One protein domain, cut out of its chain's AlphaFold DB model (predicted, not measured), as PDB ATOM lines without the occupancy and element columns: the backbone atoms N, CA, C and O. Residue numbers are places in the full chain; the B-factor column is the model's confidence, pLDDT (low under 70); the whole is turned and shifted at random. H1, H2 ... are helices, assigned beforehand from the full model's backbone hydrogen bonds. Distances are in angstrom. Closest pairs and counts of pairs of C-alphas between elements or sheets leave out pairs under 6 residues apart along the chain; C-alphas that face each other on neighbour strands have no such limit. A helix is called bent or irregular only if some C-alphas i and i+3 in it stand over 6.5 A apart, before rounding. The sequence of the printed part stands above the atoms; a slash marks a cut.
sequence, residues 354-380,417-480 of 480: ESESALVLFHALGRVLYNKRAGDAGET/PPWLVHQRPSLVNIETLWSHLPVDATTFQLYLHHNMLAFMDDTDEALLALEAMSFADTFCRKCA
ATOM      1  N   GLU A 354      17.292  15.242  32.043       49.69
ATOM      2  CA  GLU A 354      16.928  13.928  32.610       49.69
ATOM      3  C   GLU A 354      15.403  13.801  32.811       49.69
ATOM      4  O   GLU A 354      14.839  12.709  32.806       49.69
ATOM      5  N   SER A 355      14.704  14.936  32.931       47.97
ATOM      6  CA  SER A 355      13.243  14.995  32.906       47.97
ATOM      7  C   SER A 355      12.654  14.679  31.530       47.97
ATOM      8  O   SER A 355      11.580  14.096  31.460       47.97
ATOM      9  N   GLU A 356      13.333  15.031  30.438       53.09
ATOM     10  CA  GLU A 356      12.900  14.683  29.082       53.09
ATOM     11  C   GLU A 356      13.118  13.202  28.797       53.09
ATOM     12  O   GLU A 356      12.233  12.588  28.218       53.09
ATOM     13  N   SER A 357      14.208  12.577  29.259       61.34
ATOM     14  CA  SER A 357      14.393  11.128  29.064       61.34
ATOM     15  C   SER A 357      13.336  10.308  29.815       61.34
ATOM     16  O   SER A 357      12.763   9.372  29.251       61.34
ATOM     17  N   ALA A 358      12.994  10.703  31.046       65.81
ATOM     18  CA  ALA A 358      11.899  10.092  31.793       65.81
ATOM     19  C   ALA A 358      10.537  10.339  31.121       65.81
ATOM     20  O   ALA A 358       9.762   9.400  30.952       65.81
ATOM     21  N   LEU A 359      10.241  11.571  30.691       70.94
ATOM     22  CA  LEU A 359       8.982  11.895  30.007       70.94
ATOM     23  C   LEU A 359       8.849  11.191  28.655       70.94
ATOM     24  O   LEU A 359       7.775  10.686  28.345       70.94
ATOM     25  N   VAL A 360       9.920  11.105  27.864       75.44
ATOM     26  CA  VAL A 360       9.938  10.368  26.592       75.44
ATOM     27  C   VAL A 360       9.647   8.890  26.840       75.44
ATOM     28  O   VAL A 360       8.833   8.304  26.126       75.44
ATOM     29  N   LEU A 361      10.225   8.303  27.891       80.81
ATOM     30  CA  LEU A 361       9.924   6.933  28.301       80.81
ATOM     31  C   LEU A 361       8.456   6.766  28.736       80.81
ATOM     32  O   LEU A 361       7.801   5.819  28.304       80.81
ATOM     33  N   PHE A 362       7.909   7.695  29.526       80.94
ATOM     34  CA  PHE A 362       6.494   7.681  29.920       80.94
ATOM     35  C   PHE A 362       5.548   7.832  28.726       80.94
ATOM     36  O   PHE A 362       4.550   7.119  28.641       80.94
ATOM     37  N   HIS A 363       5.859   8.712  27.775       81.88
ATOM     38  CA  HIS A 363       5.082   8.859  26.547       81.88
ATOM     39  C   HIS A 363       5.161   7.604  25.679       81.88
ATOM     40  O   HIS A 363       4.146   7.187  25.123       81.88
ATOM     41  N   ALA A 364       6.331   6.972  25.592       84.94
ATOM     42  CA  ALA A 364       6.490   5.731  24.852       84.94
ATOM     43  C   ALA A 364       5.698   4.578  25.485       84.94
ATOM     44  O   ALA A 364       4.964   3.889  24.776       84.94
ATOM     45  N   LEU A 365       5.760   4.427  26.813       86.44
ATOM     46  CA  LEU A 365       4.923   3.484  27.561       86.44
ATOM     47  C   LEU A 365       3.440   3.771  27.339       86.44
ATOM     48  O   LEU A 365       2.685   2.857  27.032       86.44
ATOM     49  N   GLY A 366       3.029   5.038  27.418       86.00
ATOM     50  CA  GLY A 366       1.651   5.451  27.184       86.00
ATOM     51  C   GLY A 366       1.158   5.099  25.781       86.00
ATOM     52  O   GLY A 366       0.047   4.611  25.644       86.00
ATOM     53  N   ARG A 367       1.982   5.265  24.738       84.81
ATOM     54  CA  ARG A 367       1.616   4.861  23.367       84.81
ATOM     55  C   ARG A 367       1.430   3.347  23.243       84.81
ATOM     56  O   ARG A 367       0.523   2.918  22.541       84.81
ATOM     57  N   VAL A 368       2.264   2.550  23.913       86.62
ATOM     58  CA  VAL A 368       2.178   1.078  23.874       86.62
ATOM     59  C   VAL A 368       1.015   0.552  24.717       86.62
ATOM     60  O   VAL A 368       0.313  -0.346  24.263       86.62
ATOM     61  N   LEU A 369       0.797   1.109  25.911       85.94
ATOM     62  CA  LEU A 369      -0.231   0.671  26.860       85.94
ATOM     63  C   LEU A 369      -1.626   1.219  26.503       85.94
ATOM     64  O   LEU A 369      -2.605   0.491  26.603       85.94
ATOM     65  N   TYR A 370      -1.721   2.452  25.992       82.56
ATOM     66  CA  TYR A 370      -2.942   3.037  25.413       82.56
ATOM     67  C   TYR A 370      -2.918   2.960  23.885       82.56
ATOM     68  O   TYR A 370      -3.010   3.964  23.169       82.56
ATOM     69  N   ASN A 371      -2.745   1.744  23.378       80.38
ATOM     70  CA  ASN A 371      -2.626   1.503  21.953       80.38
ATOM     71  C   ASN A 371      -3.972   1.707  21.247       80.38
ATOM     72  O   ASN A 371      -4.884   0.898  21.403       80.38
ATOM     73  N   LYS A 372      -4.086   2.767  20.438       78.56
ATOM     74  CA  LYS A 372      -5.229   2.931  19.531       78.56
ATOM     75  C   LYS A 372      -5.098   1.945  18.375       78.56
ATOM     76  O   LYS A 372      -4.044   1.882  17.736       78.56
ATOM     77  N   ARG A 373      -6.163   1.202  18.084       80.00
ATOM     78  CA  ARG A 373      -6.189   0.206  17.007       80.00
ATOM     79  C   ARG A 373      -7.135   0.649  15.900       80.00
ATOM     80  O   ARG A 373      -8.050   1.441  16.125       80.00
ATOM     81  N   ALA A 374      -6.914   0.142  14.691       73.88
ATOM     82  CA  ALA A 374      -7.834   0.412  13.590       73.88
ATOM     83  C   ALA A 374      -9.252  -0.083  13.943       73.88
ATOM     84  O   ALA A 374      -9.422  -1.198  14.450       73.88
ATOM     85  N   GLY A 375     -10.263   0.751  13.677       69.19
ATOM     86  CA  GLY A 375     -11.671   0.450  13.953       69.19
ATOM     87  C   GLY A 375     -12.175   0.781  15.367       69.19
ATOM     88  O   GLY A 375     -13.287   0.379  15.703       69.19
ATOM     89  N   ASP A 376     -11.406   1.490  16.202       76.88
ATOM     90  CA  ASP A 376     -11.901   2.002  17.490       76.88
ATOM     91  C   ASP A 376     -12.919   3.154  17.299       76.88
ATOM     92  O   ASP A 376     -12.801   3.986  16.394       76.88
ATOM     93  N   ALA A 377     -13.938   3.222  18.165       58.97
ATOM     94  CA  ALA A 377     -14.999   4.229  18.088       58.97
ATOM     95  C   ALA A 377     -14.439   5.645  18.335       58.97
ATOM     96  O   ALA A 377     -14.070   5.996  19.455       58.97
ATOM     97  N   GLY A 378     -14.372   6.459  17.276       58.47
ATOM     98  CA  GLY A 378     -13.766   7.797  17.303       58.47
ATOM     99  C   GLY A 378     -12.915   8.149  16.077       58.47
ATOM    100  O   GLY A 378     -12.363   9.248  16.033       58.47
ATOM    101  N   GLU A 379     -12.809   7.267  15.075       56.47
ATOM    102  CA  GLU A 379     -12.222   7.596  13.768       56.47
ATOM    103  C   GLU A 379     -13.104   8.585  12.981       56.47
ATOM    104  O   GLU A 379     -13.812   8.231  12.040       56.47
ATOM    105  N   THR A 380     -13.047   9.868  13.334       46.84
ATOM    106  CA  THR A 380     -13.227  10.923  12.335       46.84
ATOM    107  C   THR A 380     -11.884  11.172  11.652       46.84
ATOM    108  O   THR A 380     -10.818  10.969  12.237       46.84
ATOM    109  N   PRO A 417       2.025 -18.090  17.336       72.50
ATOM    110  CA  PRO A 417       1.832 -18.082  18.769       72.50
ATOM    111  C   PRO A 417       0.470 -17.464  19.133       72.50
ATOM    112  O   PRO A 417       0.003 -16.576  18.411       72.50
ATOM    113  N   PRO A 418      -0.168 -17.891  20.240       69.75
ATOM    114  CA  PRO A 418      -1.548 -17.518  20.573       69.75
ATOM    115  C   PRO A 418      -1.809 -16.004  20.570       69.75
ATOM    116  O   PRO A 418      -2.856 -15.548  20.117       69.75
ATOM    117  N   TRP A 419      -0.820 -15.207  20.985       72.25
ATOM    118  CA  TRP A 419      -0.899 -13.744  21.013       72.25
ATOM    119  C   TRP A 419      -0.880 -13.074  19.625       72.25
ATOM    120  O   TRP A 419      -1.118 -11.871  19.537       72.25
ATOM    121  N   LEU A 420      -0.602 -13.803  18.538       68.44
ATOM    122  CA  LEU A 420      -0.531 -13.282  17.164       68.44
ATOM    123  C   LEU A 420      -1.816 -13.540  16.352       68.44
ATOM    124  O   LEU A 420      -2.010 -12.938  15.301       68.44
ATOM    125  N   VAL A 421      -2.710 -14.402  16.843       61.66
ATOM    126  CA  VAL A 421      -3.882 -14.900  16.095       61.66
ATOM    127  C   VAL A 421      -5.027 -13.874  16.016       61.66
ATOM    128  O   VAL A 421      -5.836 -13.920  15.091       61.66
ATOM    129  N   HIS A 422      -5.093 -12.910  16.942       54.75
ATOM    130  CA  HIS A 422      -6.251 -12.014  17.100       54.75
ATOM    131  C   HIS A 422      -5.899 -10.523  17.222       54.75
ATOM    132  O   HIS A 422      -6.483  -9.806  18.034       54.75
ATOM    133  N   GLN A 423      -4.954 -10.012  16.428       63.22
ATOM    134  CA  GLN A 423      -4.575  -8.600  16.534       63.22
ATOM    135  C   GLN A 423      -5.231  -7.718  15.470       63.22
ATOM    136  O   GLN A 423      -4.887  -7.765  14.292       63.22
ATOM    137  N   ARG A 424      -6.123  -6.822  15.917       70.69
ATOM    138  CA  ARG A 424      -6.452  -5.607  15.156       70.69
ATOM    139  C   ARG A 424      -5.169  -4.778  14.994       70.69
ATOM    140  O   ARG A 424      -4.442  -4.638  15.989       70.69
ATOM    141  N   PRO A 425      -4.880  -4.228  13.802       73.50
ATOM    142  CA  PRO A 425      -3.616  -3.552  13.550       73.50
ATOM    143  C   PRO A 425      -3.450  -2.352  14.485       73.50
ATOM    144  O   PRO A 425      -4.386  -1.581  14.723       73.50
ATOM    145  N   SER A 426      -2.253  -2.239  15.059       78.12
ATOM    146  CA  SER A 426      -1.877  -1.129  15.930       78.12
ATOM    147  C   SER A 426      -1.613   0.127  15.103       78.12
ATOM    148  O   SER A 426      -0.984   0.055  14.051       78.12
ATOM    149  N   LEU A 427      -2.037   1.289  15.604       76.69
ATOM    150  CA  LEU A 427      -1.691   2.587  15.012       76.69
ATOM    151  C   LEU A 427      -0.334   3.122  15.502       76.69
ATOM    152  O   LEU A 427       0.060   4.240  15.164       76.69
ATOM    153  N   VAL A 428       0.385   2.355  16.323       78.50
ATOM    154  CA  VAL A 428       1.706   2.723  16.831       78.50
ATOM    155  C   VAL A 428       2.765   2.085  15.947       78.50
ATOM    156  O   VAL A 428       2.949   0.872  15.963       78.50
ATOM    157  N   ASN A 429       3.507   2.914  15.213       79.88
ATOM    158  CA  ASN A 429       4.711   2.456  14.534       79.88
ATOM    159  C   ASN A 429       5.802   2.176  15.581       79.88
ATOM    160  O   ASN A 429       6.297   3.085  16.253       79.88
ATOM    161  N   ILE A 430       6.129   0.895  15.743       77.88
ATOM    162  CA  ILE A 430       7.092   0.421  16.736       77.88
ATOM    163  C   ILE A 430       8.514   0.833  16.325       77.88
ATOM    164  O   ILE A 430       9.267   1.308  17.161       77.88
ATOM    165  N   GLU A 431       8.888   0.764  15.050       77.50
ATOM    166  CA  GLU A 431      10.249   1.113  14.612       77.50
ATOM    167  C   GLU A 431      10.590   2.585  14.881       77.50
ATOM    168  O   GLU A 431      11.663   2.896  15.407       77.50
ATOM    169  N   THR A 432       9.654   3.499  14.604       76.81
ATOM    170  CA  THR A 432       9.858   4.923  14.910       76.81
ATOM    171  C   THR A 432       9.864   5.170  16.412       76.81
ATOM    172  O   THR A 432      10.720   5.905  16.903       76.81
ATOM    173  N   LEU A 433       8.982   4.508  17.170       78.88
ATOM    174  CA  LEU A 433       8.978   4.581  18.632       78.88
ATOM    175  C   LEU A 433      10.347   4.209  19.217       78.88
ATOM    176  O   LEU A 433      10.859   4.923  20.076       78.88
ATOM    177  N   TRP A 434      10.956   3.134  18.718       75.69
ATOM    178  CA  TRP A 434      12.248   2.639  19.187       75.69
ATOM    179  C   TRP A 434      13.402   3.579  18.851       75.69
ATOM    180  O   TRP A 434      14.288   3.769  19.678       75.69
ATOM    181  N   SER A 435      13.364   4.227  17.685       74.81
ATOM    182  CA  SER A 435      14.388   5.205  17.291       74.81
ATOM    183  C   SER A 435      14.456   6.436  18.207       74.81
ATOM    184  O   SER A 435      15.481   7.112  18.265       74.81
ATOM    185  N   HIS A 436      13.372   6.716  18.937       71.75
ATOM    186  CA  HIS A 436      13.254   7.860  19.838       71.75
ATOM    187  C   HIS A 436      13.395   7.495  21.321       71.75
ATOM    188  O   HIS A 436      13.357   8.391  22.165       71.75
ATOM    189  N   LEU A 437      13.549   6.211  21.665       76.31
ATOM    190  CA  LEU A 437      13.698   5.796  23.057       76.31
ATOM    191  C   LEU A 437      15.083   6.191  23.605       76.31
ATOM    192  O   LEU A 437      16.100   5.917  22.971       76.31
ATOM    193  N   PRO A 438      15.152   6.778  24.814       72.38
ATOM    194  CA  PRO A 438      16.416   7.097  25.479       72.38
ATOM    195  C   PRO A 438      17.040   5.877  26.176       72.38
ATOM    196  O   PRO A 438      18.103   5.990  26.782       72.38
ATOM    197  N   VAL A 439      16.358   4.731  26.136       78.56
ATOM    198  CA  VAL A 439      16.749   3.475  26.776       78.56
ATOM    199  C   VAL A 439      16.786   2.361  25.741       78.56
ATOM    200  O   VAL A 439      16.102   2.419  24.720       78.56
ATOM    201  N   ASP A 440      17.580   1.334  26.012       79.75
ATOM    202  CA  ASP A 440      17.650   0.157  25.163       79.75
ATOM    203  C   ASP A 440      16.379  -0.703  25.262       79.75
ATOM    204  O   ASP A 440      15.563  -0.581  26.180       79.75
ATOM    205  N   ALA A 441      16.266  -1.624  24.307       79.62
ATOM    206  CA  ALA A 441      15.215  -2.626  24.186       79.62
ATOM    207  C   ALA A 441      14.851  -3.298  25.514       79.62
ATOM    208  O   ALA A 441      13.681  -3.394  25.885       79.62
ATOM    209  N   THR A 442      15.877  -3.770  26.226       82.31
ATOM    210  CA  THR A 442      15.704  -4.631  27.396       82.31
ATOM    211  C   THR A 442      15.249  -3.813  28.592       82.31
ATOM    212  O   THR A 442      14.332  -4.211  29.310       82.31
ATOM    213  N   THR A 443      15.801  -2.608  28.749       83.19
ATOM    214  CA  THR A 443      15.336  -1.653  29.752       83.19
ATOM    215  C   THR A 443      13.890  -1.247  29.485       83.19
ATOM    216  O   THR A 443      13.073  -1.296  30.404       83.19
ATOM    217  N   PHE A 444      13.524  -0.917  28.243       86.31
ATOM    218  CA  PHE A 444      12.137  -0.591  27.901       86.31
ATOM    219  C   PHE A 444      11.176  -1.751  28.201       86.31
ATOM    220  O   PHE A 444      10.104  -1.537  28.771       86.31
ATOM    221  N   GLN A 445      11.579  -2.984  27.892       87.31
ATOM    222  CA  GLN A 445      10.802  -4.186  28.184       87.31
ATOM    223  C   GLN A 445      10.570  -4.381  29.692       87.31
ATOM    224  O   GLN A 445       9.463  -4.732  30.094       87.31
ATOM    225  N   LEU A 446      11.563  -4.086  30.540       87.25
ATOM    226  CA  LEU A 446      11.401  -4.111  32.000       87.25
ATOM    227  C   LEU A 446      10.361  -3.091  32.480       87.25
ATOM    228  O   LEU A 446       9.519  -3.413  33.322       87.25
ATOM    229  N   TYR A 447      10.386  -1.875  31.927       87.25
ATOM    230  CA  TYR A 447       9.370  -0.868  32.231       87.25
ATOM    231  C   TYR A 447       7.978  -1.317  31.780       87.25
ATOM    232  O   TYR A 447       7.013  -1.142  32.524       87.25
ATOM    233  N   LEU A 448       7.863  -1.930  30.601       89.38
ATOM    234  CA  LEU A 448       6.593  -2.446  30.106       89.38
ATOM    235  C   LEU A 448       6.051  -3.557  31.016       89.38
ATOM    236  O   LEU A 448       4.905  -3.478  31.450       89.38
ATOM    237  N   HIS A 449       6.892  -4.529  31.379       89.75
ATOM    238  CA  HIS A 449       6.543  -5.622  32.288       89.75
ATOM    239  C   HIS A 449       6.057  -5.108  33.649       89.75
ATOM    240  O   HIS A 449       5.090  -5.621  34.205       89.75
ATOM    241  N   HIS A 450       6.718  -4.087  34.205       88.69
ATOM    242  CA  HIS A 450       6.335  -3.530  35.503       88.69
ATOM    243  C   HIS A 450       4.958  -2.852  35.482       88.69
ATOM    244  O   HIS A 450       4.233  -2.921  36.471       88.69
ATOM    245  N   ASN A 451       4.603  -2.194  34.375       87.19
ATOM    246  CA  ASN A 451       3.416  -1.342  34.310       87.19
ATOM    247  C   ASN A 451       2.194  -2.022  33.679       87.19
ATOM    248  O   ASN A 451       1.075  -1.626  33.984       87.19
ATOM    249  N   MET A 452       2.371  -3.035  32.826       87.19
ATOM    250  CA  MET A 452       1.286  -3.563  31.988       87.19
ATOM    251  C   MET A 452       0.096  -4.161  32.743       87.19
ATOM    252  O   MET A 452      -1.026  -4.051  32.263       87.19
ATOM    253  N   LEU A 453       0.311  -4.732  33.934       88.31
ATOM    254  CA  LEU A 453      -0.756  -5.374  34.709       88.31
ATOM    255  C   LEU A 453      -1.852  -4.388  35.138       88.31
ATOM    256  O   LEU A 453      -2.978  -4.798  35.380       88.31
ATOM    257  N   ALA A 454      -1.537  -3.092  35.221       85.81
ATOM    258  CA  ALA A 454      -2.516  -2.055  35.544       85.81
ATOM    259  C   ALA A 454      -3.446  -1.696  34.365       85.81
ATOM    260  O   ALA A 454      -4.372  -0.911  34.550       85.81
ATOM    261  N   PHE A 455      -3.182  -2.228  33.167       85.19
ATOM    262  CA  PHE A 455      -3.878  -1.911  31.912       85.19
ATOM    263  C   PHE A 455      -4.550  -3.137  31.285       85.19
ATOM    264  O   PHE A 455      -4.933  -3.092  30.120       85.19
ATOM    265  N   MET A 456      -4.630  -4.236  32.030       84.75
ATOM    266  CA  MET A 456      -5.248  -5.485  31.601       84.75
ATOM    267  C   MET A 456      -6.538  -5.671  32.378       84.75
ATOM    268  O   MET A 456      -6.547  -5.499  33.600       84.75
ATOM    269  N   ASP A 457      -7.608  -6.016  31.671       84.25
ATOM    270  CA  ASP A 457      -8.929  -6.152  32.283       84.25
ATOM    271  C   ASP A 457      -9.153  -7.572  32.827       84.25
ATOM    272  O   ASP A 457      -9.901  -7.753  33.790       84.25
ATOM    273  N   ASP A 458      -8.475  -8.572  32.250       87.44
ATOM    274  CA  ASP A 458      -8.633  -9.981  32.611       87.44
ATOM    275  C   ASP A 458      -7.303 -10.744  32.748       87.44
ATOM    276  O   ASP A 458      -6.262 -10.388  32.187       87.44
ATOM    277  N   THR A 459      -7.342 -11.843  33.506       88.25
ATOM    278  CA  THR A 459      -6.191 -12.724  33.716       88.25
ATOM    279  C   THR A 459      -5.738 -13.425  32.439       88.25
ATOM    280  O   THR A 459      -4.539 -13.676  32.293       88.25
ATOM    281  N   ASP A 460      -6.651 -13.698  31.504       85.94
ATOM    282  CA  ASP A 460      -6.308 -14.342  30.235       85.94
ATOM    283  C   ASP A 460      -5.496 -13.398  29.328       85.94
ATOM    284  O   ASP A 460      -4.543 -13.819  28.667       85.94
ATOM    285  N   GLU A 461      -5.782 -12.091  29.363       82.50
ATOM    286  CA  GLU A 461      -5.001 -11.071  28.649       82.50
ATOM    287  C   GLU A 461      -3.585 -10.935  29.223       82.50
ATOM    288  O   GLU A 461      -2.602 -10.846  28.477       82.50
ATOM    289  N   ALA A 462      -3.470 -10.971  30.554       86.50
ATOM    290  CA  ALA A 462      -2.181 -10.946  31.235       86.50
ATOM    291  C   ALA A 462      -1.333 -12.177  30.899       86.50
ATOM    292  O   ALA A 462      -0.130 -12.048  30.664       86.50
ATOM    293  N   LEU A 463      -1.955 -13.358  30.821       88.75
ATOM    294  CA  LEU A 463      -1.285 -14.597  30.434       88.75
ATOM    295  C   LEU A 463      -0.694 -14.493  29.020       88.75
ATOM    296  O   LEU A 463       0.492 -14.766  28.839       88.75
ATOM    297  N   LEU A 464      -1.478 -14.026  28.044       85.81
ATOM    298  CA  LEU A 464      -1.021 -13.859  26.659       85.81
ATOM    299  C   LEU A 464       0.128 -12.848  26.534       85.81
ATOM    300  O   LEU A 464       1.088 -13.076  25.794       85.81
ATOM    301  N   ALA A 465       0.064 -11.735  27.265       85.69
ATOM    302  CA  ALA A 465       1.116 -10.724  27.251       85.69
ATOM    303  C   ALA A 465       2.414 -11.205  27.922       85.69
ATOM    304  O   ALA A 465       3.510 -10.939  27.419       85.69
ATOM    305  N   LEU A 466       2.308 -11.941  29.032       89.00
ATOM    306  CA  LEU A 466       3.454 -12.557  29.707       89.00
ATOM    307  C   LEU A 466       4.100 -13.647  28.843       89.00
ATOM    308  O   LEU A 466       5.328 -13.762  28.823       89.00
ATOM    309  N   GLU A 467       3.305 -14.415  28.097       87.75
ATOM    310  CA  GLU A 467       3.804 -15.410  27.146       87.75
ATOM    311  C   GLU A 467       4.570 -14.741  25.993       87.75
ATOM    312  O   GLU A 467       5.692 -15.141  25.677       87.75
ATOM    313  N   ALA A 468       4.035 -13.642  25.447       85.25
ATOM    314  CA  ALA A 468       4.700 -12.845  24.418       85.25
ATOM    315  C   ALA A 468       6.022 -12.225  24.907       85.25
ATOM    316  O   ALA A 468       7.019 -12.237  24.180       85.25
ATOM    317  N   MET A 469       6.068 -11.719  26.144       85.94
ATOM    318  CA  MET A 469       7.311 -11.214  26.743       85.94
ATOM    319  C   MET A 469       8.324 -12.326  27.001       85.94
ATOM    320  O   MET A 469       9.505 -12.154  26.711       85.94
ATOM    321  N   SER A 470       7.867 -13.478  27.491       87.38
ATOM    322  CA  SER A 470       8.729 -14.645  27.700       87.38
ATOM    323  C   SER A 470       9.335 -15.113  26.379       87.38
ATOM    324  O   SER A 470      10.523 -15.420  26.309       87.38
ATOM    325  N   PHE A 471       8.543 -15.108  25.305       85.00
ATOM    326  CA  PHE A 471       9.030 -15.369  23.958       85.00
ATOM    327  C   PHE A 471      10.058 -14.318  23.524       85.00
ATOM    328  O   PHE A 471      11.157 -14.696  23.122       85.00
ATOM    329  N   ALA A 472       9.766 -13.022  23.667       82.31
ATOM    330  CA  ALA A 472      10.692 -11.940  23.323       82.31
ATOM    331  C   ALA A 472      12.038 -12.044  24.072       82.31
ATOM    332  O   ALA A 472      13.098 -11.868  23.462       82.31
ATOM    333  N   ASP A 473      12.022 -12.435  25.348       82.69
ATOM    334  CA  ASP A 473      13.229 -12.675  26.150       82.69
ATOM    335  C   ASP A 473      14.121 -13.776  25.563       82.69
ATOM    336  O   ASP A 473      15.354 -13.675  25.594       82.69
ATOM    337  N   THR A 474      13.525 -14.824  24.979       80.44
ATOM    338  CA  THR A 474      14.306 -15.885  24.326       80.44
ATOM    339  C   THR A 474      15.052 -15.397  23.083       80.44
ATOM    340  O   THR A 474      16.122 -15.929  22.776       80.44
ATOM    341  N   PHE A 475      14.533 -14.380  22.389       69.44
ATOM    342  CA  PHE A 475      15.195 -13.762  21.237       69.44
ATOM    343  C   PHE A 475      16.241 -12.740  21.668       69.44
ATOM    344  O   PHE A 475      17.345 -12.746  21.125       69.44
ATOM    345  N   CYS A 476      15.954 -11.936  22.696       60.69
ATOM    346  CA  CYS A 476      16.912 -10.969  23.231       60.69
ATOM    347  C   CYS A 476      18.212 -11.642  23.712       60.69
ATOM    348  O   CYS A 476      19.293 -11.103  23.500       60.69
ATOM    349  N   ARG A 477      18.140 -12.863  24.269       57.25
ATOM    350  CA  ARG A 477      19.331 -13.638  24.680       57.25
ATOM    351  C   ARG A 477      20.163 -14.229  23.540       57.25
ATOM    352  O   ARG A 477      21.281 -14.658  23.796       57.25
ATOM    353  N   LYS A 478      19.628 -14.326  22.320       49.84
ATOM    354  CA  LYS A 478      20.345 -14.908  21.167       49.84
ATOM    355  C   LYS A 478      21.109 -13.867  20.344       49.84
ATOM    356  O   LYS A 478      21.936 -14.253  19.524       49.84
ATOM    357  N   CYS A 479      20.821 -12.583  20.550       41.81
ATOM    358  CA  CYS A 479      21.416 -11.464  19.815       41.81
ATOM    359  C   CYS A 479      22.446 -10.654  20.630       41.81
ATOM    360  O   CYS A 479      23.032  -9.722  20.081       41.81
ATOM    361  N   ALA A 480      22.657 -11.000  21.906       38.31
ATOM    362  CA  ALA A 480      23.765 -10.531  22.743       38.31
ATOM    363  C   ALA A 480      24.872 -11.591  22.770       38.31
ATOM    364  O   ALA A 480      26.061 -11.196  22.779       38.31
TER     365      ALA A 480
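Overview. This is residues 354 to 380 and 417 to 480 of the 480 residues of an uncharacterized protein of Malassezia globosa (strain ATCC MYA-4612 / CBS 7966) (UniProt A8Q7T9). A helical hairpin of two long helices, H4 and H3, forms one half of the model, and a third long helix, H1, crosses the far side of H3, which puts H3 in the middle between H4 and H1. A short helix, H2, runs beside H1 with little contact, and the stretch of residues 417 to 429 with no named element leads from near H4 to H2. The printed part has 91 residues with four named helices, in the order H1, H2, H3, H4, and no named strand; the class is all helix, with 55 residues in named elements. The whole is compact, with a radius of gyration of the C-alphas of 14.1 A, and the C-alphas span 36 by 34 by 23 A.

Along the chain. H4, the longest helix, is residues 459 to 476, 25.4 A from first to last C-alpha, and ends with C-alpha 476 at (16.912, -10.969, 23.231). H3 is residues 441 to 455, 20.6 A long, from C-alpha 441 at (15.215, -2.626, 24.186); it is irregular, with C-alphas 450 and 453 7.4 A apart, and its line is a rough one. H1 is residues 354 to 369, 22.4 A long, from C-alpha 354 at (16.928, 13.928, 32.610). H2 is residues 430 to 435.

Arrangement. H3 and H4 form a helical hairpin over a tight link of 3 residues. They touch at a shallow tilt of 3 degrees, opposite ways, and their closest C-alphas, those of Leu 453 and Ala 462, are 6.7 A apart. H1 touches H3 at a steep tilt of 57 degrees, the same way, and the closest C-alphas, those of Leu 365 and Leu 448, are 6.7 A apart. H2 is close to H1 but not clearly touching, at a shallow tilt of 9 degrees, opposite ways; the closest C-alphas, those of Ala 364 and Leu 433, are 6.8 A apart. H2 is also close to H3 but not clearly touching, with the closest C-alphas, those of Trp 434 and Ala 441, 7.8 A apart. H4 is apart from H1 and from H2. In H1, H2 and H4 every O i to N i+4 pair is within hydrogen-bond range; in H3, 8 of 11 are.

Size, cuts and confidence. The C-alphas farthest apart in the domain are those of Thr 380 and Ala 480, the chain's last residue, at 44.0 A. Residues 381 to 416 are not printed, and C-alphas 380 and 417 are 33.3 A apart across this cut, which falls in the link from H1 to H2. The links H2 to H3 and H3 to H4 are tight. The mean pLDDT of the printed part is 76.3, and 21 residues are under 70, among them residues 354 to 358, 377 to 380, 420 to 423 and 475 to 480.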